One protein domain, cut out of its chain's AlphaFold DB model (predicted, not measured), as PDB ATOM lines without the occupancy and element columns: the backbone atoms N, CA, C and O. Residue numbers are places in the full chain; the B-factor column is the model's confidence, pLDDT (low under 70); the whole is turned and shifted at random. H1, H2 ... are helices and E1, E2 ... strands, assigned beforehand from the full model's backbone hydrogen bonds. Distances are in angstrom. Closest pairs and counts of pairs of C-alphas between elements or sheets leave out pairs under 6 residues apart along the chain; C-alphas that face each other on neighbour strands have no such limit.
ATOM      1  N   GLU A 449      32.079  -0.073   1.576       83.31
ATOM      2  CA  GLU A 449      33.541   0.044   1.669       83.31
ATOM      3  C   GLU A 449      34.045   0.267   3.089       83.31
ATOM      4  O   GLU A 449      35.058  -0.306   3.482       83.31
ATOM      5  N   ARG A 450      33.396   1.142   3.859       83.88
ATOM      6  CA  ARG A 450      33.817   1.488   5.224       83.88
ATOM      7  C   ARG A 450      32.755   2.316   5.930       83.88
ATOM      8  O   ARG A 450      31.810   2.801   5.308       83.88
ATOM      9  N   VAL A 451      32.954   2.531   7.227       85.12
ATOM     10  CA  VAL A 451      32.224   3.551   7.981       85.12
ATOM     11  C   VAL A 451      33.153   4.713   8.280       85.12
ATOM     12  O   VAL A 451      34.212   4.535   8.873       85.12
ATOM     13  N   VAL A 452      32.745   5.908   7.864       82.62
ATOM     14  CA  VAL A 452      33.449   7.156   8.156       82.62
ATOM     15  C   VAL A 452      32.875   7.734   9.440       82.62
ATOM     16  O   VAL A 452      31.657   7.871   9.558       82.62
ATOM     17  N   VAL A 453      33.737   8.074  10.393       81.38
ATOM     18  CA  VAL A 453      33.349   8.599  11.708       81.38
ATOM     19  C   VAL A 453      34.063   9.930  11.948       81.38
ATOM     20  O   VAL A 453      35.248  10.053  11.648       81.38
ATOM     21  N   GLY A 454      33.358  10.933  12.472       76.62
ATOM     22  CA  GLY A 454      33.949  12.236  12.786       76.62
ATOM     23  C   GLY A 454      32.980  13.238  13.426       76.62
ATOM     24  O   GLY A 454      31.790  12.948  13.579       76.62
ATOM     25  N   PRO A 455      33.474  14.427  13.823       72.00
ATOM     26  CA  PRO A 455      32.642  15.506  14.349       72.00
ATOM     27  C   PRO A 455      31.782  16.147  13.251       72.00
ATOM     28  O   PRO A 455      32.113  16.119  12.062       72.00
ATOM     29  N   ARG A 456      30.659  16.760  13.642       70.75
ATOM     30  CA  ARG A 456      29.709  17.371  12.698       70.75
ATOM     31  C   ARG A 456      30.363  18.506  11.897       70.75
ATOM     32  O   ARG A 456      30.698  19.539  12.461       70.75
ATOM     33  N   GLY A 457      30.453  18.355  10.575       58.03
ATOM     34  CA  GLY A 457      30.845  19.442   9.666       58.03
ATOM     35  C   GLY A 457      32.348  19.619   9.429       58.03
ATOM     36  O   GLY A 457      32.714  20.483   8.635       58.03
ATOM     37  N   ALA A 458      33.214  18.791  10.024       54.12
ATOM     38  CA  ALA A 458      34.554  18.615   9.470       54.12
ATOM     39  C   ALA A 458      34.380  18.047   8.056       54.12
ATOM     40  O   ALA A 458      33.673  17.051   7.886       54.12
ATOM     41  N   GLY A 459      34.941  18.707   7.035       47.34
ATOM     42  CA  GLY A 459      34.925  18.185   5.670       47.34
ATOM     43  C   GLY A 459      35.349  16.721   5.717       47.34
ATOM     44  O   GLY A 459      36.426  16.417   6.221       47.34
ATOM     45  N   TYR A 460      34.457  15.819   5.300       49.88
ATOM     46  CA  TYR A 460      34.545  14.366   5.512       49.88
ATOM     47  C   TYR A 460      35.661  13.691   4.683       49.88
ATOM     48  O   TYR A 460      35.528  12.548   4.261       49.88
ATOM     49  N   SER A 461      36.753  14.410   4.432       39.72
ATOM     50  CA  SER A 461      37.964  14.010   3.727       39.72
ATOM     51  C   SER A 461      39.143  13.836   4.686       39.72
ATOM     52  O   SER A 461      40.287  14.075   4.304       39.72
ATOM     53  N   VAL A 462      38.896  13.451   5.941       42.62
ATOM     54  CA  VAL A 462      39.963  12.818   6.714       42.62
ATOM     55  C   VAL A 462      39.979  11.372   6.249       42.62
ATOM     56  O   VAL A 462      39.174  10.553   6.692       42.62
ATOM     57  N   GLU A 463      40.862  11.072   5.299       41.91
ATOM     58  CA  GLU A 463      41.390   9.722   5.149       41.91
ATOM     59  C   GLU A 463      41.969   9.323   6.510       41.91
ATOM     60  O   GLU A 463      43.127   9.583   6.818       41.91
ATOM     61  N   LEU A 464      41.134   8.720   7.359       46.38
ATOM     62  CA  LEU A 464      41.566   7.963   8.527       46.38
ATOM     63  C   LEU A 464      42.197   6.676   7.996       46.38
ATOM     64  O   LEU A 464      41.629   5.585   8.053       46.38
ATOM     65  N   SER A 465      43.372   6.821   7.395       37.88
ATOM     66  CA  SER A 465      44.299   5.731   7.158       37.88
ATOM     67  C   SER A 465      44.833   5.298   8.524       37.88
ATOM     68  O   SER A 465      45.880   5.742   8.972       37.88
ATOM     69  N   GLY A 466      44.077   4.439   9.212       46.34
ATOM     70  CA  GLY A 466      44.584   3.712  10.375       46.34
ATOM     71  C   GLY A 466      43.775   3.864  11.658       46.34
ATOM     72  O   GLY A 466      44.180   4.559  12.579       46.34
ATOM     73  N   ARG A 467      42.701   3.076  11.724       55.47
ATOM     74  CA  ARG A 467      42.281   2.241  12.865       55.47
ATOM     75  C   ARG A 467      41.749   2.873  14.161       55.47
ATOM     76  O   ARG A 467      40.766   2.324  14.641       55.47
ATOM     77  N   ASP A 468      42.230   4.010  14.654       61.31
ATOM     78  CA  ASP A 468      41.780   4.528  15.960       61.31
ATOM     79  C   ASP A 468      41.322   5.990  15.854       61.31
ATOM     80  O   ASP A 468      42.113   6.877  15.532       61.31
ATOM     81  N   LEU A 469      40.043   6.270  16.136       71.56
ATOM     82  CA  LEU A 469      39.570   7.649  16.289       71.56
ATOM     83  C   LEU A 469      39.652   8.062  17.764       71.56
ATOM     84  O   LEU A 469      38.824   7.633  18.568       71.56
ATOM     85  N   ASP A 470      40.599   8.937  18.102       75.50
ATOM     86  CA  ASP A 470      40.642   9.603  19.406       75.50
ATOM     87  C   ASP A 470      39.620  10.749  19.449       75.50
ATOM     88  O   ASP A 470      39.752  11.772  18.776       75.50
ATOM     89  N   PHE A 471      38.585  10.577  20.267       77.31
ATOM     90  CA  PHE A 471      37.488  11.519  20.429       77.31
ATOM     91  C   PHE A 471      37.452  12.066  21.858       77.31
ATOM     92  O   PHE A 471      37.309  11.320  22.824       77.31
ATOM     93  N   ASP A 472      37.545  13.386  22.011       72.69
ATOM     94  CA  ASP A 472      37.642  14.055  23.320       72.69
ATOM     95  C   ASP A 472      36.285  14.238  24.039       72.69
ATOM     96  O   ASP A 472      36.203  14.749  25.163       72.69
ATOM     97  N   GLY A 473      35.192  13.833  23.385       73.31
ATOM     98  CA  GLY A 473      33.836  13.888  23.922       73.31
ATOM     99  C   GLY A 473      33.249  15.296  24.060       73.31
ATOM    100  O   GLY A 473      32.191  15.424  24.688       73.31
ATOM    101  N   ARG A 474      33.901  16.343  23.532       73.38
ATOM    102  CA  ARG A 474      33.395  17.728  23.597       73.38
ATOM    103  C   ARG A 474      32.275  17.983  22.593       73.38
ATOM    104  O   ARG A 474      31.291  18.636  22.944       73.38
ATOM    105  N   ASP A 475      32.404  17.414  21.400       77.50
ATOM    106  CA  ASP A 475      31.455  17.567  20.296       77.50
ATOM    107  C   ASP A 475      30.501  16.364  20.157       77.50
ATOM    108  O   ASP A 475      30.489  15.450  20.982       77.50
ATOM    109  N   GLU A 476      29.634  16.382  19.142       84.69
ATOM    110  CA  GLU A 476      28.828  15.223  18.735       84.69
ATOM    111  C   GLU A 476      29.633  14.309  17.804       84.69
ATOM    112  O   GLU A 476      30.269  14.798  16.868       84.69
ATOM    113  N   LEU A 477      29.533  12.991  17.998       84.56
ATOM    114  CA  LEU A 477      30.117  12.004  17.090       84.56
ATOM    115  C   LEU A 477      29.093  11.578  16.038       84.56
ATOM    116  O   LEU A 477      28.005  11.095  16.375       84.56
ATOM    117  N   TRP A 478      29.458  11.722  14.769       86.00
ATOM    118  CA  TRP A 478      28.646  11.326  13.626       86.00
ATOM    119  C   TRP A 478      29.334  10.200  12.861       86.00
ATOM    120  O   TRP A 478      30.554  10.197  12.714       86.00
ATOM    121  N   ALA A 479      28.549   9.249  12.363       86.19
ATOM    122  CA  ALA A 479      29.042   8.157  11.536       86.19
ATOM    123  C   ALA A 479      28.216   8.023  10.257       86.19
ATOM    124  O   ALA A 479      27.014   8.303  10.240       86.19
ATOM    125  N   ARG A 480      28.877   7.606   9.179       85.56
ATOM    126  CA  ARG A 480      28.315   7.538   7.833       85.56
ATOM    127  C   ARG A 480      28.819   6.290   7.104       85.56
ATOM    128  O   ARG A 480      30.036   6.155   6.955       85.56
ATOM    129  N   PRO A 481      27.942   5.399   6.612       86.44
ATOM    130  CA  PRO A 481      28.378   4.331   5.721       86.44
ATOM    131  C   PRO A 481      28.832   4.932   4.383       86.44
ATOM    132  O   PRO A 481      28.173   5.821   3.837       86.44
ATOM    133  N   GLN A 482      29.974   4.476   3.875       84.75
ATOM    134  CA  GLN A 482      30.498   4.852   2.568       84.75
ATOM    135  C   GLN A 482      30.319   3.693   1.591       84.75
ATOM    136  O   GLN A 482      30.727   2.564   1.872       84.75
ATOM    137  N   PHE A 483      29.722   4.001   0.443       85.19
ATOM    138  CA  PHE A 483      29.400   3.034  -0.594       85.19
ATOM    139  C   PHE A 483      30.262   3.256  -1.833       85.19
ATOM    140  O   PHE A 483      30.469   4.399  -2.250       85.19
ATOM    141  N   ARG A 484      30.711   2.159  -2.440       87.25
ATOM    142  CA  ARG A 484      31.258   2.142  -3.795       87.25
ATOM    143  C   ARG A 484      30.114   2.282  -4.799       87.25
ATOM    144  O   ARG A 484      29.018   1.774  -4.564       87.25
ATOM    145  N   ALA A 485      30.373   2.886  -5.956       83.00
ATOM    146  CA  ALA A 485      29.482   2.715  -7.099       83.00
ATOM    147  C   ALA A 485      29.440   1.223  -7.496       83.00
ATOM    148  O   ALA A 485      30.488   0.594  -7.655       83.00
ATOM    149  N   ALA A 486      28.241   0.654  -7.613       83.69
ATOM    150  CA  ALA A 486      28.035  -0.759  -7.930       83.69
ATOM    151  C   ALA A 486      27.045  -0.910  -9.100       83.69
ATOM    152  O   ALA A 486      25.910  -1.348  -8.885       83.69
ATOM    153  N   PRO A 487      27.446  -0.535 -10.333       83.00
ATOM    154  CA  PRO A 487      26.590  -0.666 -11.515       83.00
ATOM    155  C   PRO A 487      26.170  -2.119 -11.777       83.00
ATOM    156  O   PRO A 487      25.165  -2.371 -12.430       83.00
ATOM    157  N   GLU A 488      26.905  -3.095 -11.235       83.19
ATOM    158  CA  GLU A 488      26.603  -4.520 -11.361       83.19
ATOM    159  C   GLU A 488      25.335  -4.943 -10.597       83.19
ATOM    160  O   GLU A 488      24.796  -6.015 -10.872       83.19
ATOM    161  N   LEU A 489      24.872  -4.128  -9.637       82.31
ATOM    162  CA  LEU A 489      23.645  -4.358  -8.867       82.31
ATOM    163  C   LEU A 489      22.461  -3.507  -9.350       82.31
ATOM    164  O   LEU A 489      21.319  -3.792  -8.976       82.31
ATOM    165  N   GLU A 490      22.705  -2.482 -10.173       77.31
ATOM    166  CA  GLU A 490      21.667  -1.565 -10.647       77.31
ATOM    167  C   GLU A 490      20.565  -2.309 -11.420       77.31
ATOM    168  O   GLU A 490      20.821  -3.192 -12.236       77.31
ATOM    169  N   GLY A 491      19.304  -1.980 -11.123       71.44
ATOM    170  CA  GLY A 491      18.128  -2.623 -11.721       71.44
ATOM    171  C   GLY A 491      17.779  -4.010 -11.160       71.44
ATOM    172  O   GLY A 491      16.651  -4.454 -11.353       71.44
ATOM    173  N   GLY A 492      18.692  -4.671 -10.435       79.31
ATOM    174  CA  GLY A 492      18.475  -5.997  -9.843       79.31
ATOM    175  C   GLY A 492      18.327  -5.993  -8.319       79.31
ATOM    176  O   GLY A 492      17.396  -6.601  -7.796       79.31
ATOM    177  N   TRP A 493      19.217  -5.301  -7.601       85.25
ATOM    178  CA  TRP A 493      19.243  -5.240  -6.134       85.25
ATOM    179  C   TRP A 493      19.422  -3.799  -5.655       85.25
ATOM    180  O   TRP A 493      20.268  -3.069  -6.163       85.25
ATOM    181  N   MET A 494      18.651  -3.386  -4.648       83.31
ATOM    182  CA  MET A 494      18.699  -2.031  -4.096       83.31
ATOM    183  C   MET A 494      18.957  -2.038  -2.583       83.31
ATOM    184  O   MET A 494      18.422  -2.903  -1.878       83.31
ATOM    185  N   PRO A 495      19.745  -1.079  -2.056       84.25
ATOM    186  CA  PRO A 495      19.954  -0.931  -0.621       84.25
ATOM    187  C   PRO A 495      18.662  -0.433   0.043       84.25
ATOM    188  O   PRO A 495      18.249   0.716  -0.126       84.25
ATOM    189  N   ALA A 496      18.019  -1.307   0.809       83.69
ATOM    190  CA  ALA A 496      16.737  -1.039   1.444       83.69
ATOM    191  C   ALA A 496      16.895  -0.404   2.830       83.69
ATOM    192  O   ALA A 496      16.175   0.533   3.165       83.69
ATOM    193  N   GLU A 497      17.835  -0.903   3.639       87.38
ATOM    194  CA  GLU A 497      18.054  -0.443   5.016       87.38
ATOM    195  C   GLU A 497      19.550  -0.384   5.336       87.38
ATOM    196  O   GLU A 497      20.332  -1.225   4.895       87.38
ATOM    197  N   SER A 498      19.976   0.612   6.111       89.19
ATOM    198  CA  SER A 498      21.352   0.716   6.609       89.19
ATOM    199  C   SER A 498      21.329   1.071   8.087       89.19
ATOM    200  O   SER A 498      20.629   2.000   8.497       89.19
ATOM    201  N   THR A 499      22.082   0.323   8.885       90.31
ATOM    202  CA  THR A 499      22.127   0.471  10.344       90.31
ATOM    203  C   THR A 499      23.573   0.517  10.802       90.31
ATOM    204  O   THR A 499      24.376  -0.313  10.385       90.31
ATOM    205  N   ILE A 500      23.907   1.485  11.653       89.75
ATOM    206  CA  ILE A 500      25.198   1.559  12.337       89.75
ATOM    207  C   ILE A 500      25.017   1.002  13.745       89.75
ATOM    208  O   ILE A 500      24.117   1.434  14.463       89.75
ATOM    209  N   TYR A 501      25.868   0.063  14.135       90.31
ATOM    210  CA  TYR A 501      25.912  -0.509  15.473       90.31
ATOM    211  C   TYR A 501      27.102   0.055  16.239       90.31
ATOM    212  O   TYR A 501      28.202   0.154  15.694       90.31
ATOM    213  N   LEU A 502      26.871   0.393  17.504       89.75
ATOM    214  CA  LEU A 502      27.874   0.862  18.449       89.75
ATOM    215  C   LEU A 502      27.797   0.025  19.725       89.75
ATOM    216  O   LEU A 502      26.727  -0.111  20.318       89.75
ATOM    217  N   TRP A 503      28.929  -0.504  20.179       90.62
ATOM    218  CA  TRP A 503      29.022  -1.221  21.450       90.62
ATOM    219  C   TRP A 503      30.367  -0.962  22.124       90.62
ATOM    220  O   TRP A 503      31.307  -0.470  21.502       90.62
ATOM    221  N   ARG A 504      30.469  -1.255  23.424       87.56
ATOM    222  CA  ARG A 504      31.756  -1.182  24.136       87.56
ATOM    223  C   ARG A 504      32.717  -2.239  23.596       87.56
ATOM    224  O   ARG A 504      32.334  -3.407  23.530       87.56
ATOM    225  N   HIS A 505      33.936  -1.820  23.271       84.94
ATOM    226  CA  HIS A 505      34.990  -2.685  22.747       84.94
ATOM    227  C   HIS A 505      35.312  -3.818  23.733       84.94
ATOM    228  O   HIS A 505      35.252  -3.619  24.952       84.94
ATOM    229  N   ARG A 506      35.611  -5.012  23.215       81.19
ATOM    230  CA  ARG A 506      35.929  -6.205  24.011       81.19
ATOM    231  C   ARG A 506      37.223  -6.841  23.525       81.19
ATOM    232  O   ARG A 506      37.505  -6.822  22.332       81.19
ATOM    233  N   ASP A 507      37.935  -7.486  24.445       64.19
ATOM    234  CA  ASP A 507      39.124  -8.278  24.129       64.19
ATOM    235  C   ASP A 507      38.746  -9.404  23.145       64.19
ATOM    236  O   ASP A 507      38.039 -10.347  23.507       64.19
ATOM    237  N   GLY A 508      39.162  -9.259  21.881       65.00
ATOM    238  CA  GLY A 508      38.816 -10.152  20.765       65.00
ATOM    239  C   GLY A 508      38.196  -9.461  19.542       65.00
ATOM    240  O   GLY A 508      38.144 -10.077  18.482       65.00
ATOM    241  N   ASP A 509      37.768  -8.198  19.650       74.19
ATOM    242  CA  ASP A 509      37.336  -7.397  18.496       74.19
ATOM    243  C   ASP A 509      38.577  -6.880  17.732       74.19
ATOM    244  O   ASP A 509      39.234  -5.930  18.157       74.19
ATOM    245  N   GLY A 510      38.930  -7.496  16.600       72.06
ATOM    246  CA  GLY A 510      40.057  -7.061  15.768       72.06
ATOM    247  C   GLY A 510      39.737  -5.807  14.946       72.06
ATOM    248  O   GLY A 510      38.824  -5.805  14.120       72.06
ATOM    249  N   VAL A 511      40.495  -4.721  15.123       74.56
ATOM    250  CA  VAL A 511      40.270  -3.480  14.358       74.56
ATOM    251  C   VAL A 511      40.605  -3.676  12.875       74.56
ATOM    252  O   VAL A 511      41.719  -4.062  12.501       74.56
ATOM    253  N   GLY A 512      39.661  -3.349  11.994       73.50
ATOM    254  CA  GLY A 512      39.762  -3.617  10.558       73.50
ATOM    255  C   GLY A 512      39.501  -5.077  10.174       73.50
ATOM    256  O   GLY A 512      39.673  -5.427   9.011       73.50
ATOM    257  N   GLU A 513      39.093  -5.919  11.126       83.12
ATOM    258  CA  GLU A 513      38.528  -7.233  10.839       83.12
ATOM    259  C   GLU A 513      37.007  -7.141  10.741       83.12
ATOM    260  O   GLU A 513      36.371  -6.171  11.161       83.12
ATOM    261  N   GLN A 514      36.408  -8.165  10.150       84.50
ATOM    262  CA  GLN A 514      34.963  -8.254  10.036       84.50
ATOM    263  C   GLN A 514      34.377  -8.857  11.318       84.50
ATOM    264  O   GLN A 514      34.992  -9.752  11.898       84.50
ATOM    265  N   PRO A 515      33.172  -8.439  11.740       84.62
ATOM    266  CA  PRO A 515      32.539  -8.985  12.934       84.62
ATOM    267  C   PRO A 515      32.321 -10.502  12.811       84.62
ATOM    268  O   PRO A 515      31.803 -10.988  11.798       84.62
ATOM    269  N   ASP A 516      32.709 -11.232  13.858       86.12
ATOM    270  CA  ASP A 516      32.469 -12.670  13.992       86.12
ATOM    271  C   ASP A 516      30.964 -12.977  14.127       86.12
ATOM    272  O   ASP A 516      30.180 -12.150  14.604       86.12
ATOM    273  N   VAL A 517      30.560 -14.193  13.755       85.88
ATOM    274  CA  VAL A 517      29.168 -14.667  13.779       85.88
ATOM    275  C   VAL A 517      28.539 -14.491  15.164       85.88
ATOM    276  O   VAL A 517      27.421 -13.990  15.268       85.88
ATOM    277  N   ARG A 518      29.277 -14.792  16.241       85.62
ATOM    278  CA  ARG A 518      28.787 -14.621  17.623       85.62
ATOM    279  C   ARG A 518      28.514 -13.161  17.983       85.62
ATOM    280  O   ARG A 518      27.626 -12.870  18.785       85.62
ATOM    281  N   THR A 519      29.298 -12.236  17.431       84.75
ATOM    282  CA  THR A 519      29.093 -10.796  17.624       84.75
ATOM    283  C   THR A 519      27.876 -10.339  16.825       84.75
ATOM    284  O   THR A 519      27.020  -9.652  17.376       84.75
ATOM    285  N   LEU A 520      27.731 -10.792  15.577       86.31
ATOM    286  CA  LEU A 520      26.573 -10.495  14.726       86.31
ATOM    287  C   LEU A 520      25.242 -10.962  15.328       86.31
ATOM    288  O   LEU A 520      24.266 -10.211  15.300       86.31
ATOM    289  N   GLU A 521      25.204 -12.165  15.906       86.69
ATOM    290  CA  GLU A 521      24.022 -12.694  16.599       86.69
ATOM    291  C   GLU A 521      23.584 -11.770  17.740       86.69
ATOM    292  O   GLU A 521      22.426 -11.356  17.784       86.69
ATOM    293  N   ARG A 522      24.525 -11.342  18.591       83.62
ATOM    294  CA  ARG A 522      24.252 -10.416  19.703       83.62
ATOM    295  C   ARG A 522      23.825  -9.026  19.240       83.62
ATOM    296  O   ARG A 522      23.000  -8.404  19.896       83.62
ATOM    297  N   LEU A 523      24.401  -8.520  18.145       83.75
ATOM    298  CA  LEU A 523      24.042  -7.207  17.598       83.75
ATOM    299  C   LEU A 523      22.614  -7.190  17.035       83.75
ATOM    300  O   LEU A 523      21.958  -6.152  17.076       83.75
ATOM    301  N   GLN A 524      22.128  -8.326  16.521       78.12
ATOM    302  CA  GLN A 524      20.752  -8.465  16.034       78.12
ATOM    303  C   GLN A 524      19.739  -8.852  17.125       78.12
ATOM    304  O   GLN A 524      18.536  -8.686  16.906       78.12
ATOM    305  N   GLU A 525      20.170  -9.359  18.281       79.88
ATOM    306  CA  GLU A 525      19.283  -9.633  19.416       79.88
ATOM    307  C   GLU A 525      18.750  -8.326  20.028       79.88
ATOM    308  O   GLU A 525      19.478  -7.515  20.604       79.88
ATOM    309  N   GLN A 526      17.439  -8.105  19.905       59.09
ATOM    310  CA  GLN A 526      16.786  -6.920  20.458       59.09
ATOM    311  C   GLN A 526      16.866  -6.927  21.993       59.09
ATOM    312  O   GLN A 526      16.379  -7.851  22.640       59.09
ATOM    313  N   GLY A 527      17.432  -5.867  22.581       56.22
ATOM    314  CA  GLY A 527      17.430  -5.652  24.034       56.22
ATOM    315  C   GLY A 527      18.711  -6.044  24.775       56.22
ATOM    316  O   GLY A 527      18.730  -5.982  26.005       56.22
ATOM    317  N   VAL A 528      19.794  -6.398  24.073       67.38
ATOM    318  CA  VAL A 528      21.099  -6.619  24.715       67.38
ATOM    319  C   VAL A 528      21.631  -5.299  25.285       67.38
ATOM    320  O   VAL A 528      21.860  -4.325  24.567       67.38
ATOM    321  N   SER A 529      21.851  -5.259  26.601       64.75
ATOM    322  CA  SER A 529      22.378  -4.075  27.281       64.75
ATOM    323  C   SER A 529      23.773  -3.709  26.756       64.75
ATOM    324  O   SER A 529      24.705  -4.509  26.868       64.75
ATOM    325  N   GLY A 530      23.930  -2.488  26.242       74.19
ATOM    326  CA  GLY A 530      25.218  -1.945  25.795       74.19
ATOM    327  C   GLY A 530      25.485  -2.004  24.288       74.19
ATOM    328  O   GLY A 530      26.603  -1.677  23.888       74.19
ATOM    329  N   VAL A 531      24.492  -2.387  23.477       84.38
ATOM    330  CA  VAL A 531      24.497  -2.223  22.015       84.38
ATOM    331  C   VAL A 531      23.487  -1.142  21.636       84.38
ATOM    332  O   VAL A 531      22.319  -1.214  22.012       84.38
ATOM    333  N   GLU A 532      23.930  -0.146  20.877       87.44
ATOM    334  CA  GLU A 532      23.080   0.902  20.317       87.44
ATOM    335  C   GLU A 532      23.041   0.753  18.791       87.44
ATOM    336  O   GLU A 532      24.080   0.628  18.142       87.44
ATOM    337  N   ALA A 533      21.836   0.743  18.214       88.44
ATOM    338  CA  ALA A 533      21.615   0.597  16.778       88.44
ATOM    339  C   ALA A 533      20.974   1.869  16.205       88.44
ATOM    340  O   ALA A 533      19.929   2.325  16.670       88.44
ATOM    341  N   PHE A 534      21.590   2.424  15.164       88.31
ATOM    342  CA  PHE A 534      21.225   3.703  14.566       88.31
ATOM    343  C   PHE A 534      20.823   3.511  13.104       88.31
ATOM    344  O   PHE A 534      21.664   3.215  12.254       88.31
ATOM    345  N   LYS A 535      19.534   3.692  12.795       88.06
ATOM    346  CA  LYS A 535      19.025   3.603  11.418       88.06
ATOM    347  C   LYS A 535      19.401   4.846  10.609       88.06
ATOM    348  O   LYS A 535      19.201   5.972  11.065       88.06
ATOM    349  N   VAL A 536      19.902   4.642   9.394       84.69
ATOM    350  CA  VAL A 536      20.266   5.710   8.455       84.69
ATOM    351  C   VAL A 536      19.074   6.024   7.551       84.69
ATOM    352  O   VAL A 536      18.557   5.146   6.871       84.69
ATOM    353  N   ALA A 537      18.637   7.287   7.528       69.75
ATOM    354  CA  ALA A 537      17.409   7.704   6.841       69.75
ATOM    355  C   ALA A 537      17.484   7.676   5.301       69.75
ATOM    356  O   ALA A 537      16.446   7.694   4.648       69.75
ATOM    357  N   ASN A 538      18.685   7.662   4.714       67.81
ATOM    358  CA  ASN A 538      18.870   7.665   3.263       67.81
ATOM    359  C   ASN A 538      19.965   6.656   2.880       67.81
ATOM    360  O   ASN A 538      21.158   6.921   3.045       67.81
ATOM    361  N   THR A 539      19.541   5.469   2.442       63.22
ATOM    362  CA  THR A 539      20.393   4.283   2.246       63.22
ATOM    363  C   THR A 539      21.274   4.368   1.006       63.22
ATOM    364  O   THR A 539      22.394   3.876   1.033       63.22
ATOM    365  N   GLY A 540      20.818   5.051  -0.050       58.81
ATOM    366  CA  GLY A 540      21.579   5.220  -1.295       58.81
ATOM    367  C   GLY A 540      22.614   6.352  -1.280       58.81
ATOM    368  O   GLY A 540      23.523   6.351  -2.101       58.81
ATOM    369  N   SER A 541      22.504   7.320  -0.359       59.44
ATOM    370  CA  SER A 541      23.405   8.489  -0.289       59.44
ATOM    371  C   SER A 541      24.342   8.492   0.920       59.44
ATOM    372  O   SER A 541      25.187   9.381   1.035       59.44
ATOM    373  N   GLY A 542      24.205   7.509   1.821       61.16
ATOM    374  CA  GLY A 542      24.985   7.432   3.053       61.16
ATOM    375  C   GLY A 542      24.734   8.649   3.935       61.16
ATOM    376  O   GLY A 542      25.616   9.478   4.123       61.16
ATOM    377  N   GLY A 543      23.520   8.805   4.465       74.25
ATOM    378  CA  GLY A 543      23.251   9.853   5.454       74.25
ATOM    379  C   GLY A 543      24.141   9.696   6.696       74.25
ATOM    380  O   GLY A 543      24.341   8.584   7.181       74.25
ATOM    381  N   ALA A 544      24.684  10.796   7.224       81.19
ATOM    382  CA  ALA A 544      25.385  10.759   8.506       81.19
ATOM    383  C   ALA A 544      24.362  10.676   9.648       81.19
ATOM    384  O   ALA A 544      23.369  11.406   9.650       81.19
ATOM    385  N   VAL A 545      24.613   9.813  10.630       86.44
ATOM    386  CA  VAL A 545      23.780   9.670  11.828       86.44
ATOM    387  C   VAL A 545      24.603  10.011  13.058       86.44
ATOM    388  O   VAL A 545      25.788   9.692  13.140       86.44
ATOM    389  N   ARG A 546      23.971  10.678  14.023       87.38
ATOM    390  CA  ARG A 546      24.587  10.968  15.314       87.38
ATOM    391  C   ARG A 546      24.624   9.694  16.152       87.38
ATOM    392  O   ARG A 546      23.570   9.206  16.552       87.38
ATOM    393  N   VAL A 547      25.829   9.211  16.429       86.12
ATOM    394  CA  VAL A 547      26.081   7.964  17.164       86.12
ATOM    395  C   VAL A 547      26.409   8.233  18.633       86.12
ATOM    396  O   VAL A 547      26.030   7.448  19.490       86.12
ATOM    397  N   MET A 548      27.039   9.369  18.964       84.88
ATOM    398  CA  MET A 548      27.210   9.781  20.366       84.88
ATOM    399  C   MET A 548      26.903  11.269  20.590       84.88
ATOM    400  O   MET A 548      27.340  12.117  19.804       84.88
ATOM    401  N   PRO A 549      26.184  11.621  21.676       81.38
ATOM    402  CA  PRO A 549      26.049  13.002  22.123       81.38
ATOM    403  C   PRO A 549      27.333  13.495  22.825       81.38
ATOM    404  O   PRO A 549      28.129  12.677  23.291       81.38
ATOM    405  N   PRO A 550      27.513  14.820  22.988       75.56
ATOM    406  CA  PRO A 550      28.656  15.380  23.704       75.56
ATOM    407  C   PRO A 550      28.608  14.990  25.183       75.56
ATOM    408  O   PRO A 550      27.605  15.216  25.870       75.56
ATOM    409  N   ARG A 551      29.706  14.421  25.686       73.50
ATOM    410  CA  ARG A 551      29.828  13.930  27.070       73.50
ATOM    411  C   ARG A 551      30.607  14.876  27.986       73.50
ATOM    412  O   ARG A 551      30.412  14.828  29.202       73.50
ATOM    413  N   ALA A 552      31.417  15.774  27.429       65.94
ATOM    414  CA  ALA A 552      32.187  16.776  28.159       65.94
ATOM    415  C   ALA A 552      31.565  18.176  28.001       65.94
ATOM    416  O   ALA A 552      32.084  19.029  27.285       65.94
ATOM    417  N   ARG A 553      30.432  18.428  28.673       64.50
ATOM    418  CA  ARG A 553      29.824  19.771  28.741       64.50
ATOM    419  C   ARG A 553      30.253  20.506  30.009       64.50
ATOM    420  O   ARG A 553      30.294  19.910  31.083       64.50
ATOM    421  N   LEU A 554      30.490  21.816  29.896       64.94
ATOM    422  CA  LEU A 554      30.589  22.712  31.050       64.94
ATOM    423  C   LEU A 554      29.275  22.652  31.842       64.94
ATOM    424  O   LEU A 554      28.229  23.092  31.368       64.94
ATOM    425  N   THR A 555      29.327  22.084  33.044       68.12
ATOM    426  CA  THR A 555      28.181  22.006  33.953       68.12
ATOM    427  C   THR A 555      28.280  23.083  35.026       68.12
ATOM    428  O   THR A 555      29.338  23.344  35.601       68.12
ATOM    429  N   TRP A 556      27.153  23.736  35.307       63.50
ATOM    430  CA  TRP A 556      27.064  24.741  36.369       63.50
ATOM    431  C   TRP A 556      26.977  24.111  37.762       63.50
ATOM    432  O   TRP A 556      27.494  24.671  38.725       63.50
ATOM    433  N   ILE A 557      26.341  22.941  37.864       65.62
ATOM    434  CA  ILE A 557      26.045  22.236  39.114       65.62
ATOM    435  C   ILE A 557      26.419  20.761  38.929       65.62
ATOM    436  O   ILE A 557      26.075  20.160  37.911       65.62
ATOM    437  N   GLY A 558      27.120  20.174  39.899       72.88
ATOM    438  CA  GLY A 558      27.473  18.753  39.902       72.88
ATOM    439  C   GLY A 558      28.741  18.457  40.700       72.88
ATOM    440  O   GLY A 558      29.347  19.356  41.281       72.88
ATOM    441  N   TRP A 559      29.156  17.194  40.704       75.50
ATOM    442  CA  TRP A 559      30.457  16.771  41.230       75.50
ATOM    443  C   TRP A 559      31.516  16.745  40.114       75.50
ATOM    444  O   TRP A 559      31.170  16.425  38.973       75.50
ATOM    445  N   PRO A 560      32.793  17.060  40.409       74.69
ATOM    446  CA  PRO A 560      33.882  16.936  39.443       74.69
ATOM    447  C   PRO A 560      34.025  15.490  38.950       74.69
ATOM    448  O   PRO A 560      34.103  14.557  39.751       74.69
ATOM    449  N   ARG A 561      34.067  15.301  37.626       72.75
ATOM    450  CA  ARG A 561      34.191  13.981  36.982       72.75
ATOM    451  C   ARG A 561      35.624  13.751  36.533       72.75
ATOM    452  O   ARG A 561      36.135  14.557  35.762       72.75
ATOM    453  N   ARG A 562      36.255  12.678  37.026       73.56
ATOM    454  CA  ARG A 562      37.629  12.270  36.673       73.56
ATOM    455  C   ARG A 562      37.747  11.937  35.177       73.56
ATOM    456  O   ARG A 562      36.745  11.518  34.603       73.56
ATOM    457  N   PRO A 563      38.941  12.101  34.576       76.94
ATOM    458  CA  PRO A 563      39.168  11.665  33.207       76.94
ATOM    459  C   PRO A 563      38.953  10.154  33.093       76.94
ATOM    460  O   PRO A 563      39.364   9.399  33.977       76.94
ATOM    461  N   ALA A 564      38.290   9.735  32.021       78.62
ATOM    462  CA  ALA A 564      38.048   8.334  31.705       78.62
ATOM    463  C   ALA A 564      38.277   8.095  30.213       78.62
ATOM    464  O   ALA A 564      37.834   8.896  29.383       78.62
ATOM    465  N   THR A 565      38.937   6.981  29.907       82.56
ATOM    466  CA  THR A 565      39.104   6.464  28.550       82.56
ATOM    467  C   THR A 565      38.176   5.267  28.390       82.56
ATOM    468  O   THR A 565      38.289   4.294  29.134       82.56
ATOM    469  N   GLU A 566      37.229   5.351  27.459       84.81
ATOM    470  CA  GLU A 566      36.341   4.246  27.088       84.81
ATOM    471  C   GLU A 566      36.563   3.891  25.616       84.81
ATOM    472  O   GLU A 566      36.656   4.779  24.771       84.81
ATOM    473  N   GLN A 567      36.622   2.600  25.300       88.19
ATOM    474  CA  GLN A 567      36.763   2.113  23.928       88.19
ATOM    475  C   GLN A 567      35.426   1.588  23.415       88.19
ATOM    476  O   GLN A 567      34.705   0.867  24.114       88.19
ATOM    477  N   TYR A 568      35.103   1.942  22.177       87.75
ATOM    478  CA  TYR A 568      33.889   1.527  21.496       87.75
ATOM    479  C   TYR A 568      34.217   0.932  20.127       87.75
ATOM    480  O   TYR A 568      35.058   1.457  19.406       87.75
ATOM    481  N   SER A 569      33.517  -0.139  19.768       89.00
ATOM    482  CA  SER A 569      33.554  -0.751  18.442       89.00
ATOM    483  C   SER A 569      32.345  -0.278  17.637       89.00
ATOM    484  O   SER A 569      31.233  -0.172  18.170       89.00
ATOM    485  N   LEU A 570      32.561   0.011  16.356       88.62
ATOM    486  CA  LEU A 570      31.540   0.500  15.438       88.62
ATOM    487  C   LEU A 570      31.580  -0.284  14.122       88.62
ATOM    488  O   LEU A 570      32.641  -0.449  13.525       88.62
ATOM    489  N   ALA A 571      30.415  -0.725  13.648       90.19
ATOM    490  CA  ALA A 571      30.250  -1.347  12.333       90.19
ATOM    491  C   ALA A 571      28.924  -0.923  11.693       90.19
ATOM    492  O   ALA A 571      27.960  -0.611  12.392       90.19
ATOM    493  N   ALA A 572      28.851  -0.933  10.365       89.94
ATOM    494  CA  ALA A 572      27.606  -0.744   9.632       89.94
ATOM    495  C   ALA A 572      27.158  -2.047   8.975       89.94
ATOM    496  O   ALA A 572      27.975  -2.810   8.467       89.94
ATOM    497  N   SER A 573      25.846  -2.259   8.940       91.31
ATOM    498  CA  SER A 573      25.197  -3.291   8.139       91.31
ATOM    499  C   SER A 573      24.304  -2.644   7.091       91.31
ATOM    500  O   SER A 573      23.567  -1.703   7.414       91.31
ATOM    501  N   VAL A 574      24.291  -3.187   5.883       90.75
ATOM    502  CA  VAL A 574      23.406  -2.750   4.799       90.75
ATOM    503  C   VAL A 574      22.619  -3.947   4.298       90.75
ATOM    504  O   VAL A 574      23.191  -4.992   4.002       90.75
ATOM    505  N   VAL A 575      21.303  -3.781   4.209       89.94
ATOM    506  CA  VAL A 575      20.361  -4.789   3.726       89.94
ATOM    507  C   VAL A 575      19.996  -4.464   2.284       89.94
ATOM    508  O   VAL A 575      19.426  -3.407   2.008       89.94
ATOM    509  N   TYR A 576      20.287  -5.385   1.375       88.38
ATOM    510  CA  TYR A 576      19.906  -5.328  -0.031       88.38
ATOM    511  C   TYR A 576      18.664  -6.182  -0.276       88.38
ATOM    512  O   TYR A 576      18.583  -7.315   0.205       88.38
ATOM    513  N   ARG A 577      17.716  -5.648  -1.050       86.62
ATOM    514  CA  ARG A 577      16.504  -6.348  -1.502       86.62
ATOM    515  C   ARG A 577      16.419  -6.342  -3.033       86.62
ATOM    516  O   ARG A 577      16.927  -5.400  -3.648       86.62
ATOM    517  N   PRO A 578      15.801  -7.358  -3.655       84.38
ATOM    518  CA  PRO A 578      15.571  -7.365  -5.092       84.38
ATOM    519  C   PRO A 578      14.661  -6.198  -5.509       84.38
ATOM    520  O   PRO A 578      13.735  -5.816  -4.791       84.38
ATOM    521  N   ALA A 579      14.940  -5.597  -6.665       76.31
ATOM    522  CA  ALA A 579      14.181  -4.457  -7.162       76.31
ATOM    523  C   ALA A 579      12.731  -4.862  -7.496       76.31
ATOM    524  O   ALA A 579      12.502  -5.789  -8.266       76.31
ATOM    525  N   GLY A 580      11.746  -4.158  -6.925       68.00
ATOM    526  CA  GLY A 580      10.318  -4.391  -7.185       68.00
ATOM    527  C   GLY A 580       9.625  -5.417  -6.276       68.00
ATOM    528  O   GLY A 580       8.402  -5.524  -6.330       68.00
ATOM    529  N   GLU A 581      10.352  -6.114  -5.396       63.81
ATOM    530  CA  GLU A 581       9.785  -7.040  -4.404       63.81
ATOM    531  C   GLU A 581       9.890  -6.465  -2.978       63.81
ATOM    532  O   GLU A 581      10.930  -5.962  -2.558       63.81
ATOM    533  N   VAL A 582       8.803  -6.566  -2.205       56.97
ATOM    534  CA  VAL A 582       8.736  -6.126  -0.791       56.97
ATOM    535  C   VAL A 582       8.928  -7.311   0.174       56.97
ATOM    536  O   VAL A 582       8.879  -7.144   1.390       56.97
ATOM    537  N   SER A 583       9.142  -8.526  -0.346       58.28
ATOM    538  CA  SER A 583       9.265  -9.725   0.488       58.28
ATOM    539  C   SER A 583      10.518  -9.671   1.368       58.28
ATOM    540  O   SER A 583      11.616  -9.363   0.899       58.28
ATOM    541  N   ALA A 584      10.351  -9.989   2.653       59.25
ATOM    542  CA  ALA A 584      11.430 -10.017   3.637       59.25
ATOM    543  C   ALA A 584      12.393 -11.205   3.449       59.25
ATOM    544  O   ALA A 584      13.503 -11.173   3.976       59.25
ATOM    545  N   ASP A 585      11.990 -12.224   2.683       63.25
ATOM    546  CA  ASP A 585      12.687 -13.514   2.635       63.25
ATOM    547  C   ASP A 585      13.923 -13.507   1.720       63.25
ATOM    548  O   ASP A 585      14.844 -14.301   1.905       63.25
ATOM    549  N   ARG A 586      13.999 -12.573   0.762       74.38
ATOM    550  CA  ARG A 586      15.174 -12.364  -0.105       74.38
ATOM    551  C   ARG A 586      15.940 -11.118   0.318       74.38
ATOM    552  O   ARG A 586      15.805 -10.057  -0.288       74.38
ATOM    553  N   MET A 587      16.769 -11.253   1.349       85.44
ATOM    554  CA  MET A 587      17.668 -10.185   1.786       85.44
ATOM    555  C   MET A 587      19.129 -10.625   1.764       85.44
ATOM    556  O   MET A 587      19.465 -11.697   2.257       85.44
ATOM    557  N   VAL A 588      20.004  -9.777   1.227       89.06
ATOM    558  CA  VAL A 588      21.458  -9.932   1.366       89.06
ATOM    559  C   VAL A 588      21.940  -8.874   2.340       89.06
ATOM    560  O   VAL A 588      21.614  -7.701   2.164       89.06
ATOM    561  N   VAL A 589      22.698  -9.260   3.366       90.75
ATOM    562  CA  VAL A 589      23.230  -8.292   4.335       90.75
ATOM    563  C   VAL A 589      24.743  -8.260   4.286       90.75
ATOM    564  O   VAL A 589      25.408  -9.260   4.567       90.75
ATOM    565  N   GLU A 590      25.269  -7.088   3.948       91.69
ATOM    566  CA  GLU A 590      26.693  -6.782   3.907       91.69
ATOM    567  C   GLU A 590      27.106  -6.002   5.160       91.69
ATOM    568  O   GLU A 590      26.367  -5.128   5.619       91.69
ATOM    569  N   TRP A 591      28.275  -6.319   5.718       92.44
ATOM    570  CA  TRP A 591      28.805  -5.692   6.932       92.44
ATOM    571  C   TRP A 591      30.153  -5.023   6.684       92.44
ATOM    572  O   TRP A 591      31.007  -5.572   5.992       92.44
ATOM    573  N   SER A 592      30.365  -3.844   7.265       90.19
ATOM    574  CA  SER A 592      31.668  -3.181   7.235       90.19
ATOM    575  C   SER A 592      32.660  -3.863   8.173       90.19
ATOM    576  O   SER A 592      32.272  -4.564   9.111       90.19
ATOM    577  N   ASP A 593      33.940  -3.565   7.973       89.06
ATOM    578  CA  ASP A 593      34.963  -3.863   8.973       89.06
ATOM    579  C   ASP A 593      34.713  -3.057  10.260       89.06
ATOM    580  O   ASP A 593      34.008  -2.036  10.253       89.06
ATOM    581  N   LEU A 594      35.294  -3.534  11.359       86.81
ATOM    582  CA  LEU A 594      35.228  -2.916  12.678       86.81
ATOM    583  C   LEU A 594      36.104  -1.660  12.749       86.81
ATOM    584  O   LEU A 594      37.309  -1.714  12.487       86.81
ATOM    585  N   CYS A 595      35.506  -0.547  13.172       83.62
ATOM    586  CA  CYS A 595      36.198   0.695  13.509       83.62
ATOM    587  C   CYS A 595      36.259   0.871  15.034       83.62
ATOM    588  O   CYS A 595      35.226   0.758  15.700       83.62
ATOM    589  N   GLU A 596      37.432   1.198  15.583       84.94
ATOM    590  CA  GLU A 596      37.585   1.535  17.003       84.94
ATOM    591  C   GLU A 596      37.449   3.050  17.218       84.94
ATOM    592  O   GLU A 596      38.035   3.875  16.509       84.94
ATOM    593  N   VAL A 597      36.668   3.428  18.228       84.50
ATOM    594  CA  VAL A 597      36.535   4.802  18.711       84.50
ATOM    595  C   VAL A 597      37.002   4.853  20.160       84.50
ATOM    596  O   VAL A 597      36.381   4.264  21.049       84.50
ATOM    597  N   ARG A 598      38.077   5.603  20.408       84.62
ATOM    598  CA  ARG A 598      38.609   5.869  21.745       84.62
ATOM    599  C   ARG A 598      38.036   7.169  22.271       84.62
ATOM    600  O   ARG A 598      38.383   8.257  21.823       84.62
ATOM    601  N   LEU A 599      37.143   7.063  23.243       83.94
ATOM    602  CA  LEU A 599      36.556   8.209  23.918       83.94
ATOM    603  C   LEU A 599      37.438   8.616  25.105       83.94
ATOM    604  O   LEU A 599      37.392   7.985  26.160       83.94
ATOM    605  N   ASN A 600      38.183   9.707  24.956       81.38
ATOM    606  CA  ASN A 600      39.027  10.298  25.993       81.38
ATOM    607  C   ASN A 600      38.316  11.487  26.644       81.38
ATOM    608  O   ASN A 600      38.436  12.627  26.199       81.38
ATOM    609  N   THR A 601      37.573  11.243  27.724       77.12
ATOM    610  CA  THR A 601      36.876  12.333  28.424       77.12
ATOM    611  C   THR A 601      37.840  13.142  29.307       77.12
ATOM    612  O   THR A 601      38.511  12.565  30.168       77.12
ATOM    613  N   PRO A 602      37.927  14.478  29.143       74.19
ATOM    614  CA  PRO A 602      38.788  15.323  29.968       74.19
ATOM    615  C   PRO A 602      38.238  15.495  31.392       74.19
ATOM    616  O   PRO A 602      37.064  15.246  31.666       74.19
TER     617      PRO A 602
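What this domain is: This is residues 449 to 602 of the 789 residues of an uncharacterized protein of Planctomycetes bacterium (UniProt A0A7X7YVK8). A long, strongly twisted sheet, built round the long strand E7, has a small three-stranded sheet, E1 E3 E6, over one face, and the two make a sandwich with their strands nearly aligned. The short helix H1 lies across E4 on the other face of the large sheet, and a loop, residues 555 to 560, sticks out. The printed part has 154 residues, under half of them in named elements, in the order E1 E2 E3 E4 H1 E5 E6 E7 E8 E9; the class is mostly strand. The large sheet, E2 E4 E5 E7 E8 E9, is branched and mixed, and the small one, in the order E1 E3 E6, is antiparallel. The whole is compact, with a radius of gyration of the C-alphas of 17.1 A, yet elongated, spanning 56 by 34 by 30 A.

Where its parts are: E1, residues 449 to 455, begins at C-alpha 449 (33.541, 0.044, 1.669). E2 is residues 468 to 471 and E3 residues 477 to 483. E4, residues 493 to 504, is 33.0 A long and bends by 52 degrees at residue 496. H1 is residues 517 to 524, E5 residues 531 to 535 and E6 residues 545 to 548. E7, residues 564 to 578, runs 45.9 A from C-alpha 564 (38.048, 8.334, 31.705). E8 is residues 588 to 591, and E9, residues 595 to 601, ends at C-alpha 601 (36.876, 12.333, 28.424).

How they stand to each other: E1 and E3 are antiparallel neighbours, with N 452 and O 480 2.9 A apart; E3 and E6 are too, with N 479 and O 545 at 2.9 A. E4 lies on one side of E7, antiparallel, with N 499 and O 573 at 2.9 A. E8 and E9 lie on the other side of E7: E8 makes a hairpin with it, N 574 and O 590 at 2.9 A, and E9 is antiparallel to it, N 568 and O 597 at 2.9 A. E5 is antiparallel to E4, N 502 and O 532 at 2.9 A, and E2 is parallel to E9, N 471 and O 598 at 2.8 A. The strands of the two sheets stand at 26 degrees; the closest C-alphas of E1 and E7, Val 451 and Ala 572, are 6.5 A apart. H1 is on the large sheet at a height of 9.1 A, over E4 and across the strands, at 83 degrees to E4 on the local plane. In H1 every O i to N i+4 pair is within hydrogen-bond range.

The domain as a whole: The C-alphas farthest apart, Gly 491 and Trp 559, are 57.7 A from each other. The printed part has no cut. The links E1 to E2, E4 to H1 and E6 to E7 are long. The mean pLDDT of the printed part is 77.1; 36 residues are under 70, among them 457 to 468 and 580 to 585.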